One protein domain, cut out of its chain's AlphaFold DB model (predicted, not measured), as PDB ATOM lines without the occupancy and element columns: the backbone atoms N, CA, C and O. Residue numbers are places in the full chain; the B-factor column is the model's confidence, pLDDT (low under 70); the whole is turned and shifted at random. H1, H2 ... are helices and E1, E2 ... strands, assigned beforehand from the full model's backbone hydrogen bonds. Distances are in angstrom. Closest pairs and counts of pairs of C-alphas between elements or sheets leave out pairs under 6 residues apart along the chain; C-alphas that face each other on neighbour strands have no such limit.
ATOM      1  N   PRO A   2      -2.702  28.399 -33.179       76.69
ATOM      2  CA  PRO A   2      -1.591  27.793 -33.906       76.69
ATOM      3  C   PRO A   2      -0.419  28.781 -34.004       76.69
ATOM      4  O   PRO A   2      -0.629  29.989 -34.096       76.69
ATOM      5  N   ILE A   3       0.809  28.264 -33.952       85.31
ATOM      6  CA  ILE A   3       2.031  29.053 -34.154       85.31
ATOM      7  C   ILE A   3       2.184  29.307 -35.658       85.31
ATOM      8  O   ILE A   3       2.135  28.357 -36.437       85.31
ATOM      9  N   VAL A   4       2.394  30.563 -36.057       90.25
ATOM     10  CA  VAL A   4       2.802  30.933 -37.423       90.25
ATOM     11  C   VAL A   4       4.322  31.077 -37.423       90.25
ATOM     12  O   VAL A   4       4.856  31.896 -36.678       90.25
ATOM     13  N   LEU A   5       5.018  30.237 -38.192       93.19
ATOM     14  CA  LEU A   5       6.480  30.139 -38.177       93.19
ATOM     15  C   LEU A   5       7.108  30.904 -39.349       93.19
ATOM     16  O   LEU A   5       7.662  30.310 -40.274       93.19
ATOM     17  N   GLU A   6       6.993  32.225 -39.303       95.12
ATOM     18  CA  GLU A   6       7.446  33.120 -40.368       95.12
ATOM     19  C   GLU A   6       8.193  34.312 -39.767       95.12
ATOM     20  O   GLU A   6       7.693  34.966 -38.846       95.12
ATOM     21  N   ALA A   7       9.405  34.576 -40.258       95.88
ATOM     22  CA  ALA A   7      10.164  35.750 -39.849       95.88
ATOM     23  C   ALA A   7       9.683  36.980 -40.627       95.88
ATOM     24  O   ALA A   7       9.616  36.974 -41.852       95.88
ATOM     25  N   THR A   8       9.387  38.064 -39.913       96.50
ATOM     26  CA  THR A   8       8.952  39.328 -40.530       96.50
ATOM     27  C   THR A   8      10.116  40.238 -40.919       96.50
ATOM     28  O   THR A   8       9.914  41.219 -41.630       96.50
ATOM     29  N   ASP A   9      11.322  39.953 -40.424       97.50
ATOM     30  CA  ASP A   9      12.538  40.721 -40.684       97.50
ATOM     31  C   ASP A   9      13.732  39.772 -40.879       97.50
ATOM     32  O   ASP A   9      13.960  38.841 -40.101       97.50
ATOM     33  N   ILE A  10      14.504  40.018 -41.939       97.12
ATOM     34  CA  ILE A  10      15.650  39.186 -42.333       97.12
ATOM     35  C   ILE A  10      16.825  39.289 -41.354       97.12
ATOM     36  O   ILE A  10      17.690  38.419 -41.336       97.12
ATOM     37  N   LYS A  11      16.898  40.354 -40.551       97.88
ATOM     38  CA  LYS A  11      17.989  40.580 -39.601       97.88
ATOM     39  C   LYS A  11      17.650  40.031 -38.226       97.88
ATOM     40  O   LYS A  11      18.534  39.473 -37.594       97.88
ATOM     41  N   LYS A  12      16.427  40.241 -37.729       97.44
ATOM     42  CA  LYS A  12      16.086  39.929 -36.333       97.44
ATOM     43  C   LYS A  12      14.699  39.325 -36.165       97.44
ATOM     44  O   LYS A  12      13.713  39.872 -36.642       97.44
ATOM     45  N   THR A  13      14.610  38.290 -35.337       97.75
ATOM     46  CA  THR A  13      13.351  37.712 -34.851       97.75
ATOM     47  C   THR A  13      13.348  37.640 -33.327       97.75
ATOM     48  O   THR A  13      14.331  37.237 -32.715       97.75
ATOM     49  N   LEU A  14      12.234  38.019 -32.692       97.00
ATOM     50  CA  LEU A  14      12.039  37.918 -31.243       97.00
ATOM     51  C   LEU A  14      10.925  36.919 -30.929       97.00
ATOM     52  O   LEU A  14       9.793  37.081 -31.381       97.00
ATOM     53  N   ILE A  15      11.222  35.941 -30.080       96.31
ATOM     54  CA  ILE A  15      10.273  34.935 -29.606       96.31
ATOM     55  C   ILE A  15      10.108  35.088 -28.098       96.31
ATOM     56  O   ILE A  15      11.083  35.116 -27.348       96.31
ATOM     57  N   ARG A  16       8.855  35.170 -27.638       95.44
ATOM     58  CA  ARG A  16       8.514  35.307 -26.216       95.44
ATOM     59  C   ARG A  16       7.672  34.131 -25.741       95.44
ATOM     60  O   ARG A  16       6.537  33.941 -26.173       95.44
ATOM     61  N   PHE A  17       8.217  33.367 -24.808       94.38
ATOM     62  CA  PHE A  17       7.598  32.185 -24.225       94.38
ATOM     63  C   PHE A  17       6.784  32.574 -22.993       94.38
ATOM     64  O   PHE A  17       7.304  32.649 -21.887       94.38
ATOM     65  N   HIS A  18       5.485  32.805 -23.167       92.12
ATOM     66  CA  HIS A  18       4.591  33.206 -22.070       92.12
ATOM     67  C   HIS A  18       4.036  32.038 -21.239       92.12
ATOM     68  O   HIS A  18       3.498  32.258 -20.160       92.12
ATOM     69  N   GLY A  19       4.171  30.809 -21.731       89.56
ATOM     70  CA  GLY A  19       3.515  29.632 -21.175       89.56
ATOM     71  C   GLY A  19       2.221  29.304 -21.917       89.56
ATOM     72  O   GLY A  19       1.745  30.080 -22.748       89.56
ATOM     73  N   ARG A  20       1.654  28.128 -21.637       86.88
ATOM     74  CA  ARG A  20       0.423  27.632 -22.276       86.88
ATOM     75  C   ARG A  20      -0.697  27.387 -21.260       86.88
ATOM     76  O   ARG A  20      -1.548  26.528 -21.472       86.88
ATOM     77  N   ASN A  21      -0.716  28.142 -20.157       81.81
ATOM     78  CA  ASN A  21      -1.776  28.055 -19.152       81.81
ATOM     79  C   ASN A  21      -3.078  28.694 -19.670       81.81
ATOM     80  O   ASN A  21      -3.368  29.859 -19.408       81.81
ATOM     81  N   VAL A  22      -3.860  27.917 -20.426       74.56
ATOM     82  CA  VAL A  22      -5.122  28.360 -21.044       74.56
ATOM     83  C   VAL A  22      -6.124  28.847 -19.993       74.56
ATOM     84  O   VAL A  22      -6.728  29.901 -20.178       74.56
ATOM     85  N   HIS A  23      -6.249  28.141 -18.866       68.56
ATOM     86  CA  HIS A  23      -7.149  28.524 -17.773       68.56
ATOM     87  C   HIS A  23      -6.754  29.873 -17.161       68.56
ATOM     88  O   HIS A  23      -7.593  30.754 -16.979       68.56
ATOM     89  N   GLY A  24      -5.454  30.072 -16.936       65.75
ATOM     90  CA  GLY A  24      -4.891  31.333 -16.461       65.75
ATOM     91  C   GLY A  24      -4.951  32.478 -17.475       65.75
ATOM     92  O   GLY A  24      -4.661  33.597 -17.084       65.75
ATOM     93  N   TRP A  25      -5.322  32.232 -18.739       66.94
ATOM     94  CA  TRP A  25      -5.468  33.241 -19.807       66.94
ATOM     95  C   TRP A  25      -6.940  33.493 -20.197       66.94
ATOM     96  O   TRP A  25      -7.217  34.341 -21.037       66.94
ATOM     97  N   GLN A  26      -7.916  32.791 -19.613       71.44
ATOM     98  CA  GLN A  26      -9.345  32.974 -19.934       71.44
ATOM     99  C   GLN A  26     -10.151  33.701 -18.845       71.44
ATOM    100  O   GLN A  26     -11.269  34.138 -19.100       71.44
ATOM    101  N   HIS A  27      -9.574  33.901 -17.658       68.62
ATOM    102  CA  HIS A  27     -10.210  34.563 -16.512       68.62
ATOM    103  C   HIS A  27      -9.527  35.880 -16.076       68.62
ATOM    104  O   HIS A  27      -9.012  35.960 -14.958       68.62
ATOM    105  N   PRO A  28      -9.547  36.946 -16.908       63.88
ATOM    106  CA  PRO A  28      -8.900  38.230 -16.601       63.88
ATOM    107  C   PRO A  28      -9.453  38.948 -15.370       63.88
ATOM    108  O   PRO A  28      -8.777  39.806 -14.806       63.88
ATOM    109  N   SER A  29     -10.673  38.607 -14.964       61.94
ATOM    110  CA  SER A  29     -11.372  39.164 -13.807       61.94
ATOM    111  C   SER A  29     -10.992  38.509 -12.475       61.94
ATOM    112  O   SER A  29     -11.411  38.998 -11.427       61.94
ATOM    113  N   ALA A  30     -10.212  37.421 -12.480       67.56
ATOM    114  CA  ALA A  30      -9.732  36.799 -11.252       67.56
ATOM    115  C   ALA A  30      -8.679  37.689 -10.567       67.56
ATOM    116  O   ALA A  30      -7.783  38.226 -11.217       67.56
ATOM    117  N   HIS A  31      -8.754  37.821  -9.241       71.62
ATOM    118  CA  HIS A  31      -7.867  38.701  -8.466       71.62
ATOM    119  C   HIS A  31      -6.373  38.355  -8.646       71.62
ATOM    120  O   HIS A  31      -5.521  39.238  -8.670       71.62
ATOM    121  N   ASN A  32      -6.069  37.073  -8.864       72.06
ATOM    122  CA  ASN A  32      -4.726  36.528  -9.079       72.06
ATOM    123  C   ASN A  32      -4.353  36.362 -10.566       72.06
ATOM    124  O   ASN A  32      -3.345  35.736 -10.888       72.06
ATOM    125  N   TRP A  33      -5.138  36.907 -11.496       66.81
ATOM    126  CA  TRP A  33      -4.938  36.757 -12.942       66.81
ATOM    127  C   TRP A  33      -3.496  37.010 -13.411       66.81
ATOM    128  O   TRP A  33      -2.939  36.260 -14.217       66.81
ATOM    129  N   ARG A  34      -2.886  38.093 -12.911       67.88
ATOM    130  CA  ARG A  34      -1.519  38.486 -13.285       67.88
ATOM    131  C   ARG A  34      -0.495  37.434 -12.875       67.88
ATOM    132  O   ARG A  34       0.499  37.279 -13.579       67.88
ATOM    133  N   GLU A  35      -0.762  36.729 -11.783       68.75
ATOM    134  CA  GLU A  35       0.087  35.678 -11.239       68.75
ATOM    135  C   GLU A  35      -0.134  34.369 -12.001       68.75
ATOM    136  O   GLU A  35       0.827  33.720 -12.382       68.75
ATOM    137  N   VAL A  36      -1.363  33.992 -12.353       76.44
ATOM    138  CA  VAL A  36      -1.605  32.670 -12.968       76.44
ATOM    139  C   VAL A  36      -1.332  32.605 -14.473       76.44
ATOM    140  O   VAL A  36      -0.981  31.540 -14.981       76.44
ATOM    141  N   ARG A  37      -1.430  33.720 -15.207       74.12
ATOM    142  CA  ARG A  37      -1.323  33.716 -16.683       74.12
ATOM    143  C   ARG A  37       0.042  33.280 -17.235       74.12
ATOM    144  O   ARG A  37       0.115  32.817 -18.367       74.12
ATOM    145  N   TYR A  38       1.111  33.439 -16.449       78.12
ATOM    146  CA  TYR A  38       2.476  33.018 -16.797       78.12
ATOM    147  C   TYR A  38       2.971  31.856 -15.924       78.12
ATOM    148  O   TYR A  38       4.156  31.531 -15.952       78.12
ATOM    149  N   LEU A  39       2.083  31.235 -15.139       84.94
ATOM    150  CA  LEU A  39       2.393  30.053 -14.342       84.94
ATOM    151  C   LEU A  39       2.401  28.834 -15.263       84.94
ATOM    152  O   LEU A  39       1.347  28.271 -15.568       84.94
ATOM    153  N   TYR A  40       3.579  28.488 -15.771       90.62
ATOM    154  CA  TYR A  40       3.737  27.390 -16.710       90.62
ATOM    155  C   TYR A  40       5.175  26.883 -16.734       90.62
ATOM    156  O   TYR A  40       6.092  27.666 -16.979       90.62
ATOM    157  N   ARG A  41       5.353  25.570 -16.587       93.38
ATOM    158  CA  ARG A  41       6.625  24.890 -16.822       93.38
ATOM    159  C   ARG A  41       6.562  24.187 -18.168       93.38
ATOM    160  O   ARG A  41       5.753  23.278 -18.340       93.38
ATOM    161  N   TYR A  42       7.399  24.607 -19.113       95.69
ATOM    162  CA  TYR A  42       7.528  23.877 -20.371       95.69
ATOM    163  C   TYR A  42       8.103  22.494 -20.106       95.69
ATOM    164  O   TYR A  42       9.044  22.339 -19.323       95.69
ATOM    165  N   THR A  43       7.533  21.500 -20.771       96.31
ATOM    166  CA  THR A  43       8.092  20.149 -20.779       96.31
ATOM    167  C   THR A  43       9.282  20.074 -21.730       96.31
ATOM    168  O   THR A  43       9.358  20.828 -22.701       96.31
ATOM    169  N   GLU A  44      10.181  19.117 -21.508       96.44
ATOM    170  CA  GLU A  44      11.301  18.861 -22.422       96.44
ATOM    171  C   GLU A  44      10.825  18.642 -23.861       96.44
ATOM    172  O   GLU A  44      11.366  19.239 -24.783       96.44
ATOM    173  N   LYS A  45       9.744  17.874 -24.052       97.25
ATOM    174  CA  LYS A  45       9.137  17.653 -25.370       97.25
ATOM    175  C   LYS A  45       8.786  18.968 -26.067       97.25
ATOM    176  O   LYS A  45       9.080  19.141 -27.244       97.25
ATOM    177  N   GLU A  46       8.151  19.896 -25.355       96.31
ATOM    178  CA  GLU A  46       7.779  21.189 -25.930       96.31
ATOM    179  C   GLU A  46       8.998  22.043 -26.260       96.31
ATOM    180  O   GLU A  46       8.983  22.736 -27.276       96.31
ATOM    181  N   LEU A  47      10.038  21.989 -25.426       97.56
ATOM    182  CA  LEU A  47      11.304  22.662 -25.697       97.56
ATOM    183  C   LEU A  47      11.984  22.063 -26.935       97.56
ATOM    184  O   LEU A  47      12.361  22.817 -27.824       97.56
ATOM    185  N   VAL A  48      12.049  20.737 -27.072       97.75
ATOM    186  CA  VAL A  48      12.598  20.062 -28.263       97.75
ATOM    187  C   VAL A  48      11.839  20.458 -29.532       97.75
ATOM    188  O   VAL A  48      12.456  20.862 -30.511       97.75
ATOM    189  N   GLU A  49      10.502  20.471 -29.503       96.25
ATOM    190  CA  GLU A  49       9.720  20.960 -30.649       96.25
ATOM    191  C   GLU A  49      10.058  22.416 -31.015       96.25
ATOM    192  O   GLU A  49       9.910  22.833 -32.164       96.25
ATOM    193  N   TRP A  50      10.441  23.237 -30.035       97.31
ATOM    194  CA  TRP A  50      10.882  24.602 -30.286       97.31
ATOM    195  C   TRP A  50      12.297  24.680 -30.846       97.31
ATOM    196  O   TRP A  50      12.524  25.547 -31.687       97.31
ATOM    197  N   VAL A  51      13.207  23.777 -30.473       97.25
ATOM    198  CA  VAL A  51      14.520  23.660 -31.125       97.25
ATOM    199  C   VAL A  51      14.335  23.440 -32.626       97.25
ATOM    200  O   VAL A  51      14.890  24.193 -33.426       97.25
ATOM    201  N   ASP A  52      13.471  22.503 -33.021       96.62
ATOM    202  CA  ASP A  52      13.191  22.232 -34.437       96.62
ATOM    203  C   ASP A  52      12.635  23.466 -35.164       96.62
ATOM    204  O   ASP A  52      13.044  23.793 -36.281       96.62
ATOM    205  N   ARG A  53      11.726  24.202 -34.514       96.56
ATOM    206  CA  ARG A  53      11.161  25.452 -35.050       96.56
ATOM    207  C   ARG A  53      12.221  26.541 -35.212       96.56
ATOM    208  O   ARG A  53      12.198  27.253 -36.214       96.56
ATOM    209  N   LEU A  54      13.153  26.665 -34.266       96.69
ATOM    210  CA  LEU A  54      14.263  27.613 -34.362       96.69
ATOM    211  C   LEU A  54      15.153  27.304 -35.566       96.69
ATOM    212  O   LEU A  54      15.431  28.214 -36.339       96.69
ATOM    213  N   ARG A  55      15.486  26.029 -35.817       95.69
ATOM    214  CA  ARG A  55      16.271  25.621 -37.002       95.69
ATOM    215  C   ARG A  55      15.608  25.981 -38.333       95.69
ATOM    216  O   ARG A  55      16.283  26.149 -39.349       95.69
ATOM    217  N   LEU A  56      14.280  26.084 -38.361       96.69
ATOM    218  CA  LEU A  56      13.548  26.562 -39.534       96.69
ATOM    219  C   LEU A  56      13.561  28.093 -39.640       96.69
ATOM    220  O   LEU A  56      13.672  28.612 -40.750       96.69
ATOM    221  N   LEU A  57      13.472  28.810 -38.517       96.69
ATOM    222  CA  LEU A  57      13.546  30.273 -38.484       96.69
ATOM    223  C   LEU A  57      14.949  30.805 -38.796       96.69
ATOM    224  O   LEU A  57      15.051  31.828 -39.464       96.69
ATOM    225  N   GLU A  58      16.011  30.092 -38.414       96.19
ATOM    226  CA  GLU A  58      17.410  30.426 -38.747       96.19
ATOM    227  C   GLU A  58      17.643  30.523 -40.267       96.19
ATOM    228  O   GLU A  58      18.572  31.180 -40.727       96.19
ATOM    229  N   LYS A  59      16.775  29.907 -41.081       97.12
ATOM    230  CA  LYS A  59      16.817  30.011 -42.549       97.12
ATOM    231  C   LYS A  59      16.192  31.305 -43.085       97.12
ATOM    232  O   LYS A  59      16.373  31.616 -44.257       97.12
ATOM    233  N   GLN A  60      15.415  32.014 -42.265       97.69
ATOM    234  CA  GLN A  60      14.623  33.188 -42.650       97.69
ATOM    235  C   GLN A  60      15.119  34.489 -42.002       97.69
ATOM    236  O   GLN A  60      14.728  35.569 -42.437       97.69
ATOM    237  N   THR A  61      15.937  34.408 -40.952       98.00
ATOM    238  CA  THR A  61      16.398  35.559 -40.167       98.00
ATOM    239  C   THR A  61      17.816  35.312 -39.649       98.00
ATOM    240  O   THR A  61      18.188  34.164 -39.418       98.00
TER     241      THR A  61
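What this domain is: This is residues 2 to 61 of the 102 residues of the protein "DUF72 domain-containing protein" of Peribacillus asahii (UniProt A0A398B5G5). The printed part is an open, elongated loop of chain: strand E1 and the long helix H3 make two arms at one end with space between them, and two short helices, H1 and H2, form a small head at the other end. E1 runs toward the head and H3 runs away from it, and residues 43 to 52, of which 44 to 52 belong to H3, stick out. The printed part has 60 residues with one named strand and three named helices in the order E1, H1, H2, H3, and its class is mixed, helices and strands, with under half of the residues in named elements. The whole is loose, with a radius of gyration of the C-alphas of 14.6 A, and the C-alphas span 43 by 25 by 17 A.

How they stand to each other: After residues 2 to 11 comes E1, residues 12 to 17, which pairs with no named strand. A tight link of 4 residues leads from it to H1, residues 22 to 26, yet E1 and H1 are apart. H2, residues 33 to 36, touches H1, with 4 pairs of C-alphas within 8 A; the closest are those of Gly 24 and Val 36, 5.0 A apart. Their centres are 9.2 A apart. H3, residues 44 to 57, touches no helix and is apart from both H1 and H2. E1 and H3 are only just apart, with their closest C-alphas at 8.3 A. In H1 and H3 every O i to N i+4 pair is within hydrogen-bond range; H2 is too short for such a pair, and its one O i to N i+3 pair is within range.

Where its parts are: E1 begins at C-alpha 12, at (16.086, 39.929, -36.333), and covers 16.7 A to the C-alpha of Phe 17. H1 runs from Val 22 to Gln 26, 6.4 A from first to last C-alpha, and H2 from Trp 33, with its C-alpha at (-4.938, 36.757, -12.942), to Val 36, 5.3 A. H3 is the longest helix, with 14 residues from Glu 44 to Leu 57; it measures 19.8 A and ends at C-alpha 57, at (13.546, 30.273, -38.484).

The domain as a whole: The two C-alphas farthest apart are those of His 31 and Lys 59, 43.0 A. The C-alphas of Pro 2 and Thr 61, the first and last printed, are 20.6 A apart. The printed part has no cut. The links from H1 to H2, 6 residues, and from H2 to H3, 7 residues, are short, and no link between named elements is long. The mean pLDDT of the printed part is 87.4, and it is under 70 at residues 23 to 25, 27 to 30 and 33 to 35.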